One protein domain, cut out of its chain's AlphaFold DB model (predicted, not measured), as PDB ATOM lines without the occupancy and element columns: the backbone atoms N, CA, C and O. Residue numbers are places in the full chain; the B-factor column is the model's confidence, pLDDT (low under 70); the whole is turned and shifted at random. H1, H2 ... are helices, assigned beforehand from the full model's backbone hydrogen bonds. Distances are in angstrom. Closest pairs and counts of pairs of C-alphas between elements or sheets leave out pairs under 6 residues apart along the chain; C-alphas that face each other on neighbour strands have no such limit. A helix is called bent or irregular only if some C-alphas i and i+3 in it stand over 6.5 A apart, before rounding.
ATOM      1  N   LYS A  28     -67.444 -41.932 -34.389       92.62
ATOM      2  CA  LYS A  28     -66.346 -41.405 -35.218       92.62
ATOM      3  C   LYS A  28     -65.255 -40.766 -34.351       92.62
ATOM      4  O   LYS A  28     -64.085 -40.938 -34.662       92.62
ATOM      5  N   THR A  29     -65.637 -40.064 -33.284       94.38
ATOM      6  CA  THR A  29     -64.689 -39.457 -32.341       94.38
ATOM      7  C   THR A  29     -63.805 -40.521 -31.706       94.38
ATOM      8  O   THR A  29     -62.598 -40.386 -31.760       94.38
ATOM      9  N   ASP A  30     -64.390 -41.618 -31.228       95.31
ATOM     10  CA  ASP A  30     -63.665 -42.754 -30.642       95.31
ATOM     11  C   ASP A  30     -62.624 -43.345 -31.612       95.31
ATOM     12  O   ASP A  30     -61.448 -43.483 -31.274       95.31
ATOM     13  N   LEU A  31     -63.015 -43.574 -32.875       95.12
ATOM     14  CA  LEU A  31     -62.065 -43.961 -33.926       95.12
ATOM     15  C   LEU A  31     -60.929 -42.931 -34.077       95.12
ATOM     16  O   LEU A  31     -59.759 -43.306 -34.172       95.12
ATOM     17  N   VAL A  32     -61.262 -41.640 -34.151       95.62
ATOM     18  CA  VAL A  32     -60.276 -40.564 -34.327       95.62
ATOM     19  C   VAL A  32     -59.317 -40.502 -33.140       95.62
ATOM     20  O   VAL A  32     -58.115 -40.432 -33.363       95.62
ATOM     21  N   THR A  33     -59.810 -40.596 -31.907       96.62
ATOM     22  CA  THR A  33     -58.992 -40.588 -30.688       96.62
ATOM     23  C   THR A  33     -58.004 -41.755 -30.686       96.62
ATOM     24  O   THR A  33     -56.798 -41.546 -30.562       96.62
ATOM     25  N   ILE A  34     -58.475 -42.982 -30.935       95.62
ATOM     26  CA  ILE A  34     -57.613 -44.176 -30.956       95.62
ATOM     27  C   ILE A  34     -56.574 -44.099 -32.085       95.62
ATOM     28  O   ILE A  34     -55.413 -44.464 -31.900       95.62
ATOM     29  N   THR A  35     -56.970 -43.627 -33.269       94.69
ATOM     30  CA  THR A  35     -56.045 -43.512 -34.409       94.69
ATOM     31  C   THR A  35     -55.044 -42.374 -34.242       94.69
ATOM     32  O   THR A  35     -53.890 -42.541 -34.639       94.69
ATOM     33  N   ALA A  36     -55.441 -41.259 -33.620       96.06
ATOM     34  CA  ALA A  36     -54.546 -40.176 -33.228       96.06
ATOM     35  C   ALA A  36     -53.464 -40.701 -32.285       96.06
ATOM     36  O   ALA A  36     -52.281 -40.614 -32.613       96.06
ATOM     37  N   LYS A  37     -53.878 -41.338 -31.184       96.62
ATOM     38  CA  LYS A  37     -52.980 -41.971 -30.218       96.62
ATOM     39  C   LYS A  37     -51.987 -42.912 -30.890       96.62
ATOM     40  O   LYS A  37     -50.777 -42.731 -30.782       96.62
ATOM     41  N   TYR A  38     -52.500 -43.867 -31.663       95.94
ATOM     42  CA  TYR A  38     -51.668 -44.830 -32.378       95.94
ATOM     43  C   TYR A  38     -50.673 -44.140 -33.321       95.94
ATOM     44  O   TYR A  38     -49.493 -44.482 -33.356       95.94
ATOM     45  N   GLY A  39     -51.122 -43.140 -34.081       94.94
ATOM     46  CA  GLY A  39     -50.255 -42.389 -34.983       94.94
ATOM     47  C   GLY A  39     -49.127 -41.652 -34.256       94.94
ATOM     48  O   GLY A  39     -48.031 -41.544 -34.808       94.94
ATOM     49  N   LEU A  40     -49.374 -41.151 -33.046       95.44
ATOM     50  CA  LEU A  40     -48.382 -40.462 -32.215       95.44
ATOM     51  C   LEU A  40     -47.385 -41.446 -31.592       95.44
ATOM     52  O   LEU A  40     -46.176 -41.234 -31.693       95.44
ATOM     53  N   GLU A  41     -47.861 -42.581 -31.075       95.44
ATOM     54  CA  GLU A  41     -47.008 -43.676 -30.588       95.44
ATOM     55  C   GLU A  41     -46.028 -44.153 -31.672       95.44
ATOM     56  O   GLU A  41     -44.853 -44.412 -31.404       95.44
ATOM     57  N   GLN A  42     -46.475 -44.206 -32.929       94.75
ATOM     58  CA  GLN A  42     -45.629 -44.615 -34.052       94.75
ATOM     59  C   GLN A  42     -44.547 -43.588 -34.408       94.75
ATOM     60  O   GLN A  42     -43.476 -43.977 -34.884       94.75
ATOM     61  N   VAL A  43     -44.783 -42.295 -34.157       92.88
ATOM     62  CA  VAL A  43     -43.734 -41.267 -34.271       92.88
ATOM     63  C   VAL A  43     -42.647 -41.529 -33.234       92.88
ATOM     64  O   VAL A  43     -41.473 -41.604 -33.593       92.88
ATOM     65  N   LEU A  44     -43.033 -41.741 -31.976       93.00
ATOM     66  CA  LEU A  44     -42.097 -41.973 -30.872       93.00
ATOM     67  C   LEU A  44     -41.299 -43.261 -31.055       93.00
ATOM     68  O   LEU A  44     -40.079 -43.274 -30.909       93.00
ATOM     69  N   LYS A  45     -41.964 -44.329 -31.494       94.62
ATOM     70  CA  LYS A  45     -41.305 -45.593 -31.824       94.62
ATOM     71  C   LYS A  45     -40.275 -45.445 -32.944       94.62
ATOM     72  O   LYS A  45     -39.239 -46.101 -32.928       94.62
ATOM     73  N   ARG A  46     -40.536 -44.592 -33.938       91.88
ATOM     74  CA  ARG A  46     -39.601 -44.372 -35.052       91.88
ATOM     75  C   ARG A  46     -38.332 -43.637 -34.620       91.88
ATOM     76  O   ARG A  46     -37.291 -43.824 -35.245       91.88
ATOM     77  N   ILE A  47     -38.432 -42.781 -33.607       93.06
ATOM     78  CA  ILE A  47     -37.299 -41.995 -33.103       93.06
ATOM     79  C   ILE A  47     -36.586 -42.669 -31.929       93.06
ATOM     80  O   ILE A  47     -35.549 -42.183 -31.484       93.06
ATOM     81  N   GLU A  48     -37.108 -43.799 -31.451       93.75
ATOM     82  CA  GLU A  48     -36.490 -44.597 -30.402       93.75
ATOM     83  C   GLU A  48     -35.043 -44.962 -30.775       93.75
ATOM     84  O   GLU A  48     -34.754 -45.475 -31.857       93.75
ATOM     85  N   GLY A  49     -34.107 -44.653 -29.875       93.00
ATOM     86  CA  GLY A  49     -32.678 -44.903 -30.074       93.00
ATOM     87  C   GLY A  49     -31.969 -43.950 -31.044       93.00
ATOM     88  O   GLY A  49     -30.748 -44.047 -31.182       93.00
ATOM     89  N   LEU A  50     -32.679 -43.017 -31.688       95.69
ATOM     90  CA  LEU A  50     -32.050 -41.960 -32.475       95.69
ATOM     91  C   LEU A  50     -31.523 -40.858 -31.559       95.69
ATOM     92  O   LEU A  50     -32.186 -40.455 -30.608       95.69
ATOM     93  N   ASN A  51     -30.358 -40.308 -31.894       95.62
ATOM     94  CA  ASN A  51     -29.952 -39.020 -31.341       95.62
ATOM     95  C   ASN A  51     -30.611 -37.852 -32.089       95.62
ATOM     96  O   ASN A  51     -31.152 -38.020 -33.186       95.62
ATOM     97  N   LEU A  52     -30.516 -36.641 -31.532       94.06
ATOM     98  CA  LEU A  52     -31.145 -35.454 -32.124       94.06
ATOM     99  C   LEU A  52     -30.727 -35.200 -33.585       94.06
ATOM    100  O   LEU A  52     -31.565 -34.871 -34.423       94.06
ATOM    101  N   THR A  53     -29.448 -35.379 -33.921       94.69
ATOM    102  CA  THR A  53     -28.959 -35.192 -35.296       94.69
ATOM    103  C   THR A  53     -29.561 -36.224 -36.246       94.69
ATOM    104  O   THR A  53     -29.990 -35.870 -37.344       94.69
ATOM    105  N   GLN A  54     -29.633 -37.491 -35.829       96.69
ATOM    106  CA  GLN A  54     -30.253 -38.566 -36.609       96.69
ATOM    107  C   GLN A  54     -31.754 -38.336 -36.796       96.69
ATOM    108  O   GLN A  54     -32.260 -38.528 -37.900       96.69
ATOM    109  N   PHE A  55     -32.448 -37.878 -35.750       94.69
ATOM    110  CA  PHE A  55     -33.850 -37.485 -35.836       94.69
ATOM    111  C   PHE A  55     -34.052 -36.396 -36.896       94.69
ATOM    112  O   PHE A  55     -34.833 -36.598 -37.823       94.69
ATOM    113  N   ILE A  56     -33.297 -35.292 -36.824       94.00
ATOM    114  CA  ILE A  56     -33.400 -34.185 -37.788       94.00
ATOM    115  C   ILE A  56     -33.109 -34.678 -39.209       94.00
ATOM    116  O   ILE A  56     -33.879 -34.393 -40.123       94.00
ATOM    117  N   GLN A  57     -32.038 -35.453 -39.406       95.62
ATOM    118  CA  GLN A  57     -31.671 -36.001 -40.718       95.62
ATOM    119  C   GLN A  57     -32.753 -36.914 -41.298       95.62
ATOM    120  O   GLN A  57     -33.059 -36.819 -42.486       95.62
ATOM    121  N   MET A  58     -33.342 -37.780 -40.469       94.06
ATOM    122  CA  MET A  58     -34.467 -38.626 -40.857       94.06
ATOM    123  C   MET A  58     -35.669 -37.766 -41.262       94.06
ATOM    124  O   MET A  58     -36.233 -37.982 -42.338       94.06
ATOM    125  N   TYR A  59     -35.995 -36.750 -40.459       92.81
ATOM    126  CA  TYR A  59     -37.150 -35.879 -40.653       92.81
ATOM    127  C   TYR A  59     -37.081 -35.068 -41.952       92.81
ATOM    128  O   TYR A  59     -38.048 -34.998 -42.707       92.81
ATOM    129  N   VAL A  60     -35.915 -34.493 -42.257       92.88
ATOM    130  CA  VAL A  60     -35.709 -33.664 -43.461       92.88
ATOM    131  C   VAL A  60     -35.295 -34.477 -44.693       92.88
ATOM    132  O   VAL A  60     -34.989 -33.914 -45.748       92.88
ATOM    133  N   SER A  61     -35.259 -35.808 -44.582       94.75
ATOM    134  CA  SER A  61     -34.864 -36.688 -45.683       94.75
ATOM    135  C   SER A  61     -35.880 -36.680 -46.830       94.75
ATOM    136  O   SER A  61     -37.081 -36.478 -46.642       94.75
ATOM    137  N   ARG A  62     -35.411 -36.994 -48.048       95.69
ATOM    138  CA  ARG A  62     -36.308 -37.210 -49.200       95.69
ATOM    139  C   ARG A  62     -37.285 -38.352 -48.947       95.69
ATOM    140  O   ARG A  62     -38.445 -38.234 -49.311       95.69
ATOM    141  N   THR A  63     -36.832 -39.413 -48.280       93.38
ATOM    142  CA  THR A  63     -37.685 -40.542 -47.906       93.38
ATOM    143  C   THR A  63     -38.865 -40.079 -47.056       93.38
ATOM    144  O   THR A  63     -39.994 -40.443 -47.363       93.38
ATOM    145  N   HIS A  64     -38.647 -39.240 -46.040       92.00
ATOM    146  CA  HIS A  64     -39.748 -38.703 -45.236       92.00
ATOM    147  C   HIS A  64     -40.647 -37.749 -46.040       92.00
ATOM    148  O   HIS A  64     -41.868 -37.847 -45.979       92.00
ATOM    149  N   ARG A  65     -40.048 -36.868 -46.854       92.31
ATOM    150  CA  ARG A  65     -40.768 -35.899 -47.703       92.31
ATOM    151  C   ARG A  65     -41.695 -36.563 -48.729       92.31
ATOM    152  O   ARG A  65     -42.793 -36.060 -48.977       92.31
ATOM    153  N   ASP A  66     -41.218 -37.633 -49.361       93.88
ATOM    154  CA  ASP A  66     -41.885 -38.275 -50.496       93.88
ATOM    155  C   ASP A  66     -42.917 -39.326 -50.042       93.88
ATOM    156  O   ASP A  66     -43.885 -39.561 -50.760       93.88
ATOM    157  N   ASN A  67     -42.784 -39.882 -48.828       91.00
ATOM    158  CA  ASN A  67     -43.729 -40.842 -48.233       91.00
ATOM    159  C   ASN A  67     -44.631 -40.166 -47.186       91.00
ATOM    160  O   ASN A  67     -44.555 -40.449 -45.988       91.00
ATOM    161  N   ARG A  68     -45.467 -39.223 -47.639       85.06
ATOM    162  CA  ARG A  68     -46.322 -38.396 -46.762       85.06
ATOM    163  C   ARG A  68     -47.324 -39.209 -45.942       85.06
ATOM    164  O   ARG A  68     -47.641 -38.824 -44.822       85.06
ATOM    165  N   ASP A  69     -47.803 -40.320 -46.492       86.31
ATOM    166  CA  ASP A  69     -48.691 -41.287 -45.838       86.31
ATOM    167  C   ASP A  69     -48.035 -41.979 -44.633       86.31
ATOM    168  O   ASP A  69     -48.726 -42.416 -43.719       86.31
ATOM    169  N   GLN A  70     -46.702 -42.016 -44.599       85.56
ATOM    170  CA  GLN A  70     -45.908 -42.524 -43.481       85.56
ATOM    171  C   GLN A  70     -45.218 -41.397 -42.703       85.56
ATOM    172  O   GLN A  70     -44.259 -41.660 -41.973       85.56
ATOM    173  N   GLY A  71     -45.651 -40.149 -42.890       87.31
ATOM    174  CA  GLY A  71     -45.067 -38.960 -42.276       87.31
ATOM    175  C   GLY A  71     -45.291 -38.862 -40.763       87.31
ATOM    176  O   GLY A  71     -45.780 -39.780 -40.110       87.31
ATOM    177  N   CYS A  72     -44.898 -37.727 -40.185       91.69
ATOM    178  CA  CYS A  72     -45.125 -37.438 -38.772       91.69
ATOM    179  C   CYS A  72     -46.586 -37.042 -38.523       91.69
ATOM    180  O   CYS A  72     -47.042 -36.020 -39.039       91.69
ATOM    181  N   THR A  73     -47.297 -37.814 -37.698       94.06
ATOM    182  CA  THR A  73     -48.702 -37.561 -37.331       94.06
ATOM    183  C   THR A  73     -48.903 -36.168 -36.737       94.06
ATOM    184  O   THR A  73     -49.858 -35.488 -37.106       94.06
ATOM    185  N   LEU A  74     -47.969 -35.708 -35.891       92.06
ATOM    186  CA  LEU A  74     -47.998 -34.360 -35.312       92.06
ATOM    187  C   LEU A  74     -48.049 -33.297 -36.414       92.06
ATOM    188  O   LEU A  74     -49.025 -32.567 -36.542       92.06
ATOM    189  N   THR A  75     -47.047 -33.247 -37.291       89.12
ATOM    190  CA  THR A  75     -47.015 -32.225 -38.349       89.12
ATOM    191  C   THR A  75     -48.146 -32.376 -39.360       89.12
ATOM    192  O   THR A  75     -48.636 -31.373 -39.873       89.12
ATOM    193  N   ALA A  76     -48.588 -33.601 -39.646       91.94
ATOM    194  CA  ALA A  76     -49.644 -33.836 -40.621       91.94
ATOM    195  C   ALA A  76     -51.034 -33.394 -40.131       91.94
ATOM    196  O   ALA A  76     -51.846 -32.968 -40.952       91.94
ATOM    197  N   LEU A  77     -51.325 -33.524 -38.829       94.44
ATOM    198  CA  LEU A  77     -52.698 -33.457 -38.317       94.44
ATOM    199  C   LEU A  77     -52.912 -32.504 -37.130       94.44
ATOM    200  O   LEU A  77     -54.067 -32.317 -36.756       94.44
ATOM    201  N   SER A  78     -51.892 -31.832 -36.578       93.31
ATOM    202  CA  SER A  78     -52.076 -30.922 -35.426       93.31
ATOM    203  C   SER A  78     -53.124 -29.822 -35.664       93.31
ATOM    204  O   SER A  78     -53.962 -29.559 -34.803       93.31
ATOM    205  N   CYS A  79     -53.151 -29.203 -36.850       93.38
ATOM    206  CA  CYS A  79     -54.153 -28.175 -37.175       93.38
ATOM    207  C   CYS A  79     -55.571 -28.740 -37.364       93.38
ATOM    208  O   CYS A  79     -56.559 -28.015 -37.219       93.38
ATOM    209  N   ASP A  80     -55.689 -30.015 -37.740       94.62
ATOM    210  CA  ASP A  80     -56.975 -30.711 -37.793       94.62
ATOM    211  C   ASP A  80     -57.428 -31.099 -36.381       94.62
ATOM    212  O   ASP A  80     -58.578 -30.848 -36.031       94.62
ATOM    213  N   ALA A  81     -56.521 -31.630 -35.556       95.19
ATOM    214  CA  ALA A  81     -56.766 -32.024 -34.169       95.19
ATOM    215  C   ALA A  81     -57.256 -30.855 -33.303       95.19
ATOM    216  O   ALA A  81     -58.179 -31.021 -32.511       95.19
ATOM    217  N   ALA A  82     -56.736 -29.644 -33.529       94.81
ATOM    218  CA  ALA A  82     -57.190 -28.437 -32.835       94.81
ATOM    219  C   ALA A  82     -58.697 -28.140 -33.011       94.81
ATOM    220  O   ALA A  82     -59.290 -27.453 -32.178       94.81
ATOM    221  N   ARG A  83     -59.326 -28.656 -34.078       94.94
ATOM    222  CA  ARG A  83     -60.764 -28.509 -34.370       94.94
ATOM    223  C   ARG A  83     -61.615 -29.694 -33.896       94.94
ATOM    224  O   ARG A  83     -62.831 -29.657 -34.060       94.94
ATOM    225  N   GLN A  84     -60.998 -30.737 -33.347       95.81
ATOM    226  CA  GLN A  84     -61.681 -31.942 -32.873       95.81
ATOM    227  C   GLN A  84     -62.143 -31.799 -31.408       95.81
ATOM    228  O   GLN A  84     -61.816 -30.804 -30.754       95.81
ATOM    229  N   PRO A  85     -62.931 -32.753 -30.877       96.44
ATOM    230  CA  PRO A  85     -63.258 -32.811 -29.452       96.44
ATOM    231  C   PRO A  85     -62.018 -32.918 -28.557       96.44
ATOM    232  O   PRO A  85     -60.945 -33.325 -29.006       96.44
ATOM    233  N   ASP A  86     -62.176 -32.576 -27.279       97.62
ATOM    234  CA  ASP A  86     -61.054 -32.460 -26.340       97.62
ATOM    235  C   ASP A  86     -60.291 -33.773 -26.143       97.62
ATOM    236  O   ASP A  86     -59.072 -33.741 -26.030       97.62
ATOM    237  N   GLU A  87     -60.965 -34.922 -26.222       96.62
ATOM    238  CA  GLU A  87     -60.328 -36.246 -26.169       96.62
ATOM    239  C   GLU A  87     -59.216 -36.401 -27.217       96.62
ATOM    240  O   GLU A  87     -58.143 -36.904 -26.914       96.62
ATOM    241  N   VAL A  88     -59.426 -35.898 -28.438       96.69
ATOM    242  CA  VAL A  88     -58.415 -35.951 -29.504       96.69
ATOM    243  C   VAL A  88     -57.289 -34.955 -29.232       96.69
ATOM    244  O   VAL A  88     -56.131 -35.233 -29.535       96.69
ATOM    245  N   LYS A  89     -57.609 -33.782 -28.671       97.44
ATOM    246  CA  LYS A  89     -56.602 -32.765 -28.338       97.44
ATOM    247  C   LYS A  89     -55.656 -33.254 -27.247       97.44
ATOM    248  O   LYS A  89     -54.462 -33.016 -27.378       97.44
ATOM    249  N   VAL A  90     -56.178 -33.949 -26.232       97.50
ATOM    250  CA  VAL A  90     -55.380 -34.533 -25.143       97.50
ATOM    251  C   VAL A  90     -54.345 -35.506 -25.700       97.50
ATOM    252  O   VAL A  90     -53.174 -35.389 -25.361       97.50
ATOM    253  N   GLU A  91     -54.728 -36.387 -26.630       97.56
ATOM    254  CA  GLU A  91     -53.766 -37.307 -27.258       97.56
ATOM    255  C   GLU A  91     -52.638 -36.543 -27.980       97.56
ATOM    256  O   GLU A  91     -51.466 -36.891 -27.856       97.56
ATOM    257  N   PHE A  92     -52.962 -35.458 -28.700       97.12
ATOM    258  CA  PHE A  92     -51.944 -34.615 -29.342       97.12
ATOM    259  C   PHE A  92     -51.068 -33.864 -28.340       97.12
ATOM    260  O   PHE A  92     -49.870 -33.746 -28.580       97.12
ATOM    261  N   GLU A  93     -51.636 -33.357 -27.248       96.38
ATOM    262  CA  GLU A  93     -50.883 -32.713 -26.170       96.38
ATOM    263  C   GLU A  93     -49.853 -33.681 -25.579       96.38
ATOM    264  O   GLU A  93     -48.664 -33.362 -25.550       96.38
ATOM    265  N   GLU A  94     -50.277 -34.898 -25.227       96.75
ATOM    266  CA  GLU A  94     -49.385 -35.946 -24.719       96.75
ATOM    267  C   GLU A  94     -48.270 -36.281 -25.722       96.75
ATOM    268  O   GLU A  94     -47.092 -36.318 -25.357       96.75
ATOM    269  N   GLY A  95     -48.610 -36.452 -27.004       96.00
ATOM    270  CA  GLY A  95     -47.622 -36.735 -28.048       96.00
ATOM    271  C   GLY A  95     -46.620 -35.594 -28.283       96.00
ATOM    272  O   GLY A  95     -45.443 -35.852 -28.549       96.00
ATOM    273  N   ILE A  96     -47.057 -34.332 -28.177       95.56
ATOM    274  CA  ILE A  96     -46.175 -33.155 -28.265       95.56
ATOM    275  C   ILE A  96     -45.216 -33.131 -27.078       95.56
ATOM    276  O   ILE A  96     -44.012 -32.962 -27.279       95.56
ATOM    277  N   GLU A  97     -45.723 -33.326 -25.860       96.69
ATOM    278  CA  GLU A  97     -44.895 -33.337 -24.653       96.69
ATOM    279  C   GLU A  97     -43.853 -34.460 -24.689       96.69
ATOM    280  O   GLU A  97     -42.682 -34.214 -24.404       96.69
ATOM    281  N   GLN A  98     -44.225 -35.657 -25.150       96.69
ATOM    282  CA  GLN A  98     -43.291 -36.776 -25.320       96.69
ATOM    283  C   GLN A  98     -42.183 -36.467 -26.343       96.69
ATOM    284  O   GLN A  98     -41.021 -36.836 -26.145       96.69
ATOM    285  N   LEU A  99     -42.501 -35.752 -27.428       95.56
ATOM    286  CA  LEU A  99     -41.493 -35.334 -28.405       95.56
ATOM    287  C   LEU A  99     -40.581 -34.221 -27.861       95.56
ATOM    288  O   LEU A  99     -39.371 -34.241 -28.105       95.56
ATOM    289  N   ILE A 100     -41.136 -33.266 -27.108       96.25
ATOM    290  CA  ILE A 100     -40.357 -32.234 -26.409       96.25
ATOM    291  C   ILE A 100     -39.393 -32.893 -25.422       96.25
ATOM    292  O   ILE A 100     -38.204 -32.570 -25.428       96.25
ATOM    293  N   GLU A 101     -39.873 -33.847 -24.625       96.56
ATOM    294  CA  GLU A 101     -39.065 -34.592 -23.663       96.56
ATOM    295  C   GLU A 101     -37.922 -35.350 -24.350       96.56
ATOM    296  O   GLU A 101     -36.772 -35.259 -23.910       96.56
ATOM    297  N   PHE A 102     -38.190 -36.025 -25.473       96.19
ATOM    298  CA  PHE A 102     -37.145 -36.658 -26.283       96.19
ATOM    299  C   PHE A 102     -36.039 -35.661 -26.670       96.19
ATOM    300  O   PHE A 102     -34.855 -35.924 -26.443       96.19
ATOM    301  N   ILE A 103     -36.406 -34.492 -27.207       95.75
ATOM    302  CA  ILE A 103     -35.427 -33.479 -27.628       95.75
ATOM    303  C   ILE A 103     -34.662 -32.927 -26.421       95.75
ATOM    304  O   ILE A 103     -33.440 -32.786 -26.490       95.75
ATOM    305  N   MET A 104     -35.349 -32.639 -25.313       96.69
ATOM    306  CA  MET A 104     -34.718 -32.176 -24.075       96.69
ATOM    307  C   MET A 104     -33.676 -33.178 -23.572       96.69
ATOM    308  O   MET A 104     -32.547 -32.785 -23.277       96.69
ATOM    309  N   ASN A 105     -34.021 -34.466 -23.546       95.50
ATOM    310  CA  ASN A 105     -33.130 -35.538 -23.111       95.50
ATOM    311  C   ASN A 105     -31.896 -35.661 -24.016       95.50
ATOM    312  O   ASN A 105     -30.776 -35.792 -23.521       95.50
ATOM    313  N   GLU A 106     -32.064 -35.559 -25.337       95.25
ATOM    314  CA  GLU A 106     -30.932 -35.571 -26.269       95.25
ATOM    315  C   GLU A 106     -30.041 -34.329 -26.143       95.25
ATOM    316  O   GLU A 106     -28.816 -34.423 -26.269       95.25
ATOM    317  N   ARG A 107     -30.624 -33.161 -25.853       93.69
ATOM    318  CA  ARG A 107     -29.876 -31.915 -25.629       93.69
ATOM    319  C   ARG A 107     -29.095 -31.946 -24.320       93.69
ATOM    320  O   ARG A 107     -27.922 -31.573 -24.317       93.69
ATOM    321  N   ALA A 108     -29.698 -32.448 -23.246       94.88
ATOM    322  CA  ALA A 108     -29.067 -32.570 -21.931       94.88
ATOM    323  C   ALA A 108     -27.805 -33.456 -21.949       94.88
ATOM    324  O   ALA A 108     -26.903 -33.270 -21.136       94.88
ATOM    325  N   LYS A 109     -27.696 -34.389 -22.908       93.62
ATOM    326  CA  LYS A 109     -26.483 -35.200 -23.125       93.62
ATOM    327  C   LYS A 109     -25.301 -34.399 -23.683       93.62
ATOM    328  O   LYS A 109     -24.164 -34.847 -23.570       93.62
ATOM    329  N   GLN A 110     -25.556 -33.257 -24.323       88.31
ATOM    330  CA  GLN A 110     -24.542 -32.453 -25.019       88.31
ATOM    331  C   GLN A 110     -24.195 -31.165 -24.272       88.31
ATOM    332  O   GLN A 110     -23.057 -30.702 -24.341       88.31
ATOM    333  N   VAL A 111     -25.170 -30.573 -23.580       90.75
ATOM    334  CA  VAL A 111     -25.024 -29.301 -22.869       90.75
ATOM    335  C   VAL A 111     -25.621 -29.400 -21.470       90.75
ATOM    336  O   VAL A 111     -26.684 -29.983 -21.279       90.75
ATOM    337  N   SER A 112     -24.953 -28.794 -20.488       92.12
ATOM    338  CA  SER A 112     -25.508 -28.621 -19.144       92.12
ATOM    339  C   SER A 112     -26.263 -27.295 -19.103       92.12
ATOM    340  O   SER A 112     -25.654 -26.227 -19.112       92.12
ATOM    341  N   LEU A 113     -27.592 -27.377 -19.143       91.44
ATOM    342  CA  LEU A 113     -28.512 -26.246 -19.079       91.44
ATOM    343  C   LEU A 113     -29.619 -26.552 -18.070       91.44
ATOM    344  O   LEU A 113     -29.952 -27.714 -17.842       91.44
ATOM    345  N   GLU A 114     -30.212 -25.499 -17.517       95.69
ATOM    346  CA  GLU A 114     -31.434 -25.599 -16.722       95.69
ATOM    347  C   GLU A 114     -32.586 -26.174 -17.563       95.69
ATOM    348  O   GLU A 114     -32.692 -25.904 -18.766       95.69
ATOM    349  N   THR A 115     -33.489 -26.923 -16.924       94.19
ATOM    350  CA  THR A 115     -34.633 -27.592 -17.577       94.19
ATOM    351  C   THR A 115     -35.478 -26.636 -18.418       94.19
ATOM    352  O   THR A 115     -35.895 -26.981 -19.521       94.19
ATOM    353  N   GLU A 116     -35.690 -25.415 -17.926       96.25
ATOM    354  CA  GLU A 116     -36.465 -24.388 -18.626       96.25
ATOM    355  C   GLU A 116     -35.823 -23.996 -19.967       96.25
ATOM    356  O   GLU A 116     -36.512 -23.840 -20.976       96.25
ATOM    357  N   GLU A 117     -34.492 -23.900 -20.020       96.44
ATOM    358  CA  GLU A 117     -33.791 -23.580 -21.266       96.44
ATOM    359  C   GLU A 117     -33.717 -24.768 -22.223       96.44
ATOM    360  O   GLU A 117     -33.831 -24.584 -23.438       96.44
ATOM    361  N   LEU A 118     -33.607 -25.994 -21.703       96.31
ATOM    362  CA  LEU A 118     -33.754 -27.198 -22.526       96.31
ATOM    363  C   LEU A 118     -35.139 -27.249 -23.181       96.31
ATOM    364  O   LEU A 118     -35.233 -27.525 -24.379       96.31
ATOM    365  N   ARG A 119     -36.200 -26.923 -22.431       97.12
ATOM    366  CA  ARG A 119     -37.574 -26.904 -22.945       97.12
ATOM    367  C   ARG A 119     -37.763 -25.851 -24.032       97.12
ATOM    368  O   ARG A 119     -38.274 -26.175 -25.102       97.12
ATOM    369  N   LYS A 120     -37.295 -24.616 -23.821       96.44
ATOM    370  CA  LYS A 120     -37.342 -23.561 -24.854       96.44
ATOM    371  C   LYS A 120     -36.600 -23.969 -26.123       96.44
ATOM    372  O   LYS A 120     -37.098 -23.756 -27.227       96.44
ATOM    373  N   GLN A 121     -35.424 -24.579 -25.983       94.31
ATOM    374  CA  GLN A 121     -34.660 -25.072 -27.130       94.31
ATOM    375  C   GLN A 121     -35.381 -26.206 -27.861       94.31
ATOM    376  O   GLN A 121     -35.366 -26.224 -29.089       94.31
ATOM    377  N   ALA A 122     -36.016 -27.124 -27.129       95.44
ATOM    378  CA  ALA A 122     -36.809 -28.196 -27.715       95.44
ATOM    379  C   ALA A 122     -38.012 -27.654 -28.500       95.44
ATOM    380  O   ALA A 122     -38.206 -28.036 -29.652       95.44
ATOM    381  N   ILE A 123     -38.752 -26.700 -27.928       95.00
ATOM    382  CA  ILE A 123     -39.873 -26.031 -28.606       95.00
ATOM    383  C   ILE A 123     -39.394 -25.321 -29.880       95.00
ATOM    384  O   ILE A 123     -39.999 -25.489 -30.932       95.00
ATOM    385  N   ASN A 124     -38.272 -24.598 -29.823       93.31
ATOM    386  CA  ASN A 124     -37.713 -23.902 -30.989       93.31
ATOM    387  C   ASN A 124     -37.243 -24.838 -32.114       93.31
ATOM    388  O   ASN A 124     -37.085 -24.386 -33.240       93.31
ATOM    389  N   ILE A 125     -36.967 -26.114 -31.829       89.69
ATOM    390  CA  ILE A 125     -36.654 -27.108 -32.868       89.69
ATOM    391  C   ILE A 125     -37.928 -27.574 -33.586       89.69
ATOM    392  O   ILE A 125     -37.856 -27.989 -34.742       89.69
ATOM    393  N   LEU A 126     -39.077 -27.534 -32.904       85.31
ATOM    394  CA  LEU A 126     -40.365 -27.996 -33.423       85.31
ATOM    395  C   LEU A 126     -41.193 -26.896 -34.110       85.31
ATOM    396  O   LEU A 126     -42.079 -27.237 -34.894       85.31
ATOM    397  N   ALA A 127     -40.935 -25.621 -33.795       74.06
ATOM    398  CA  ALA A 127     -41.613 -24.442 -34.351       74.06
ATOM    399  C   ALA A 127     -41.023 -23.998 -35.699       74.06
ATOM    400  O   ALA A 127     -41.826 -23.610 -36.579       74.06
TER     401      ALA A 127
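AT A GLANCE: This is residues 28 to 127 of the 127 residues of the protein "TetR family transcriptional regulator" of Escherichia coli (UniProt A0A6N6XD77). Two long helices, H5 and H1, lie side by side; H4 packs on both, H6 crosses H5, and H3 lies farthest out. The printed part has 100 residues with six named helices, H1 to H6 along the chain, all helix. It is compact, radius of gyration of the C-alphas 14.3 A, spanning 45 by 31 by 21 A.

IN THESE COORDINATES: H5, residues 86 to 108, is 32.3 A long. H1, residues 28 to 47, is 29.1 A, beginning at C-alpha 28 (-66.346, -41.405, -35.218). H2 is residues 52 to 59, H3 62 to 66, H4 73 to 81, H6 115 to 126, ending at C-alpha 126 (-40.365, -27.996, -33.423). H4 is irregular: C-alphas 76 and 79 are 8.0 A apart.

HOW THE PARTS SIT: H5, the hub, touches H1 the same way at a shallow tilt of 9 degrees; closest C-alphas, Thr 33 and Val 88, 4.8 A. Its residues 100 to 108 alone touch H6; closest C-alphas, Met 104 and Leu 118, 5.3 A. H4 and H5 form a hairpin. O i to N i+4 pairs within hydrogen-bond range number 3 of 5 in H4.

THE WHOLE: The printed part has no cut.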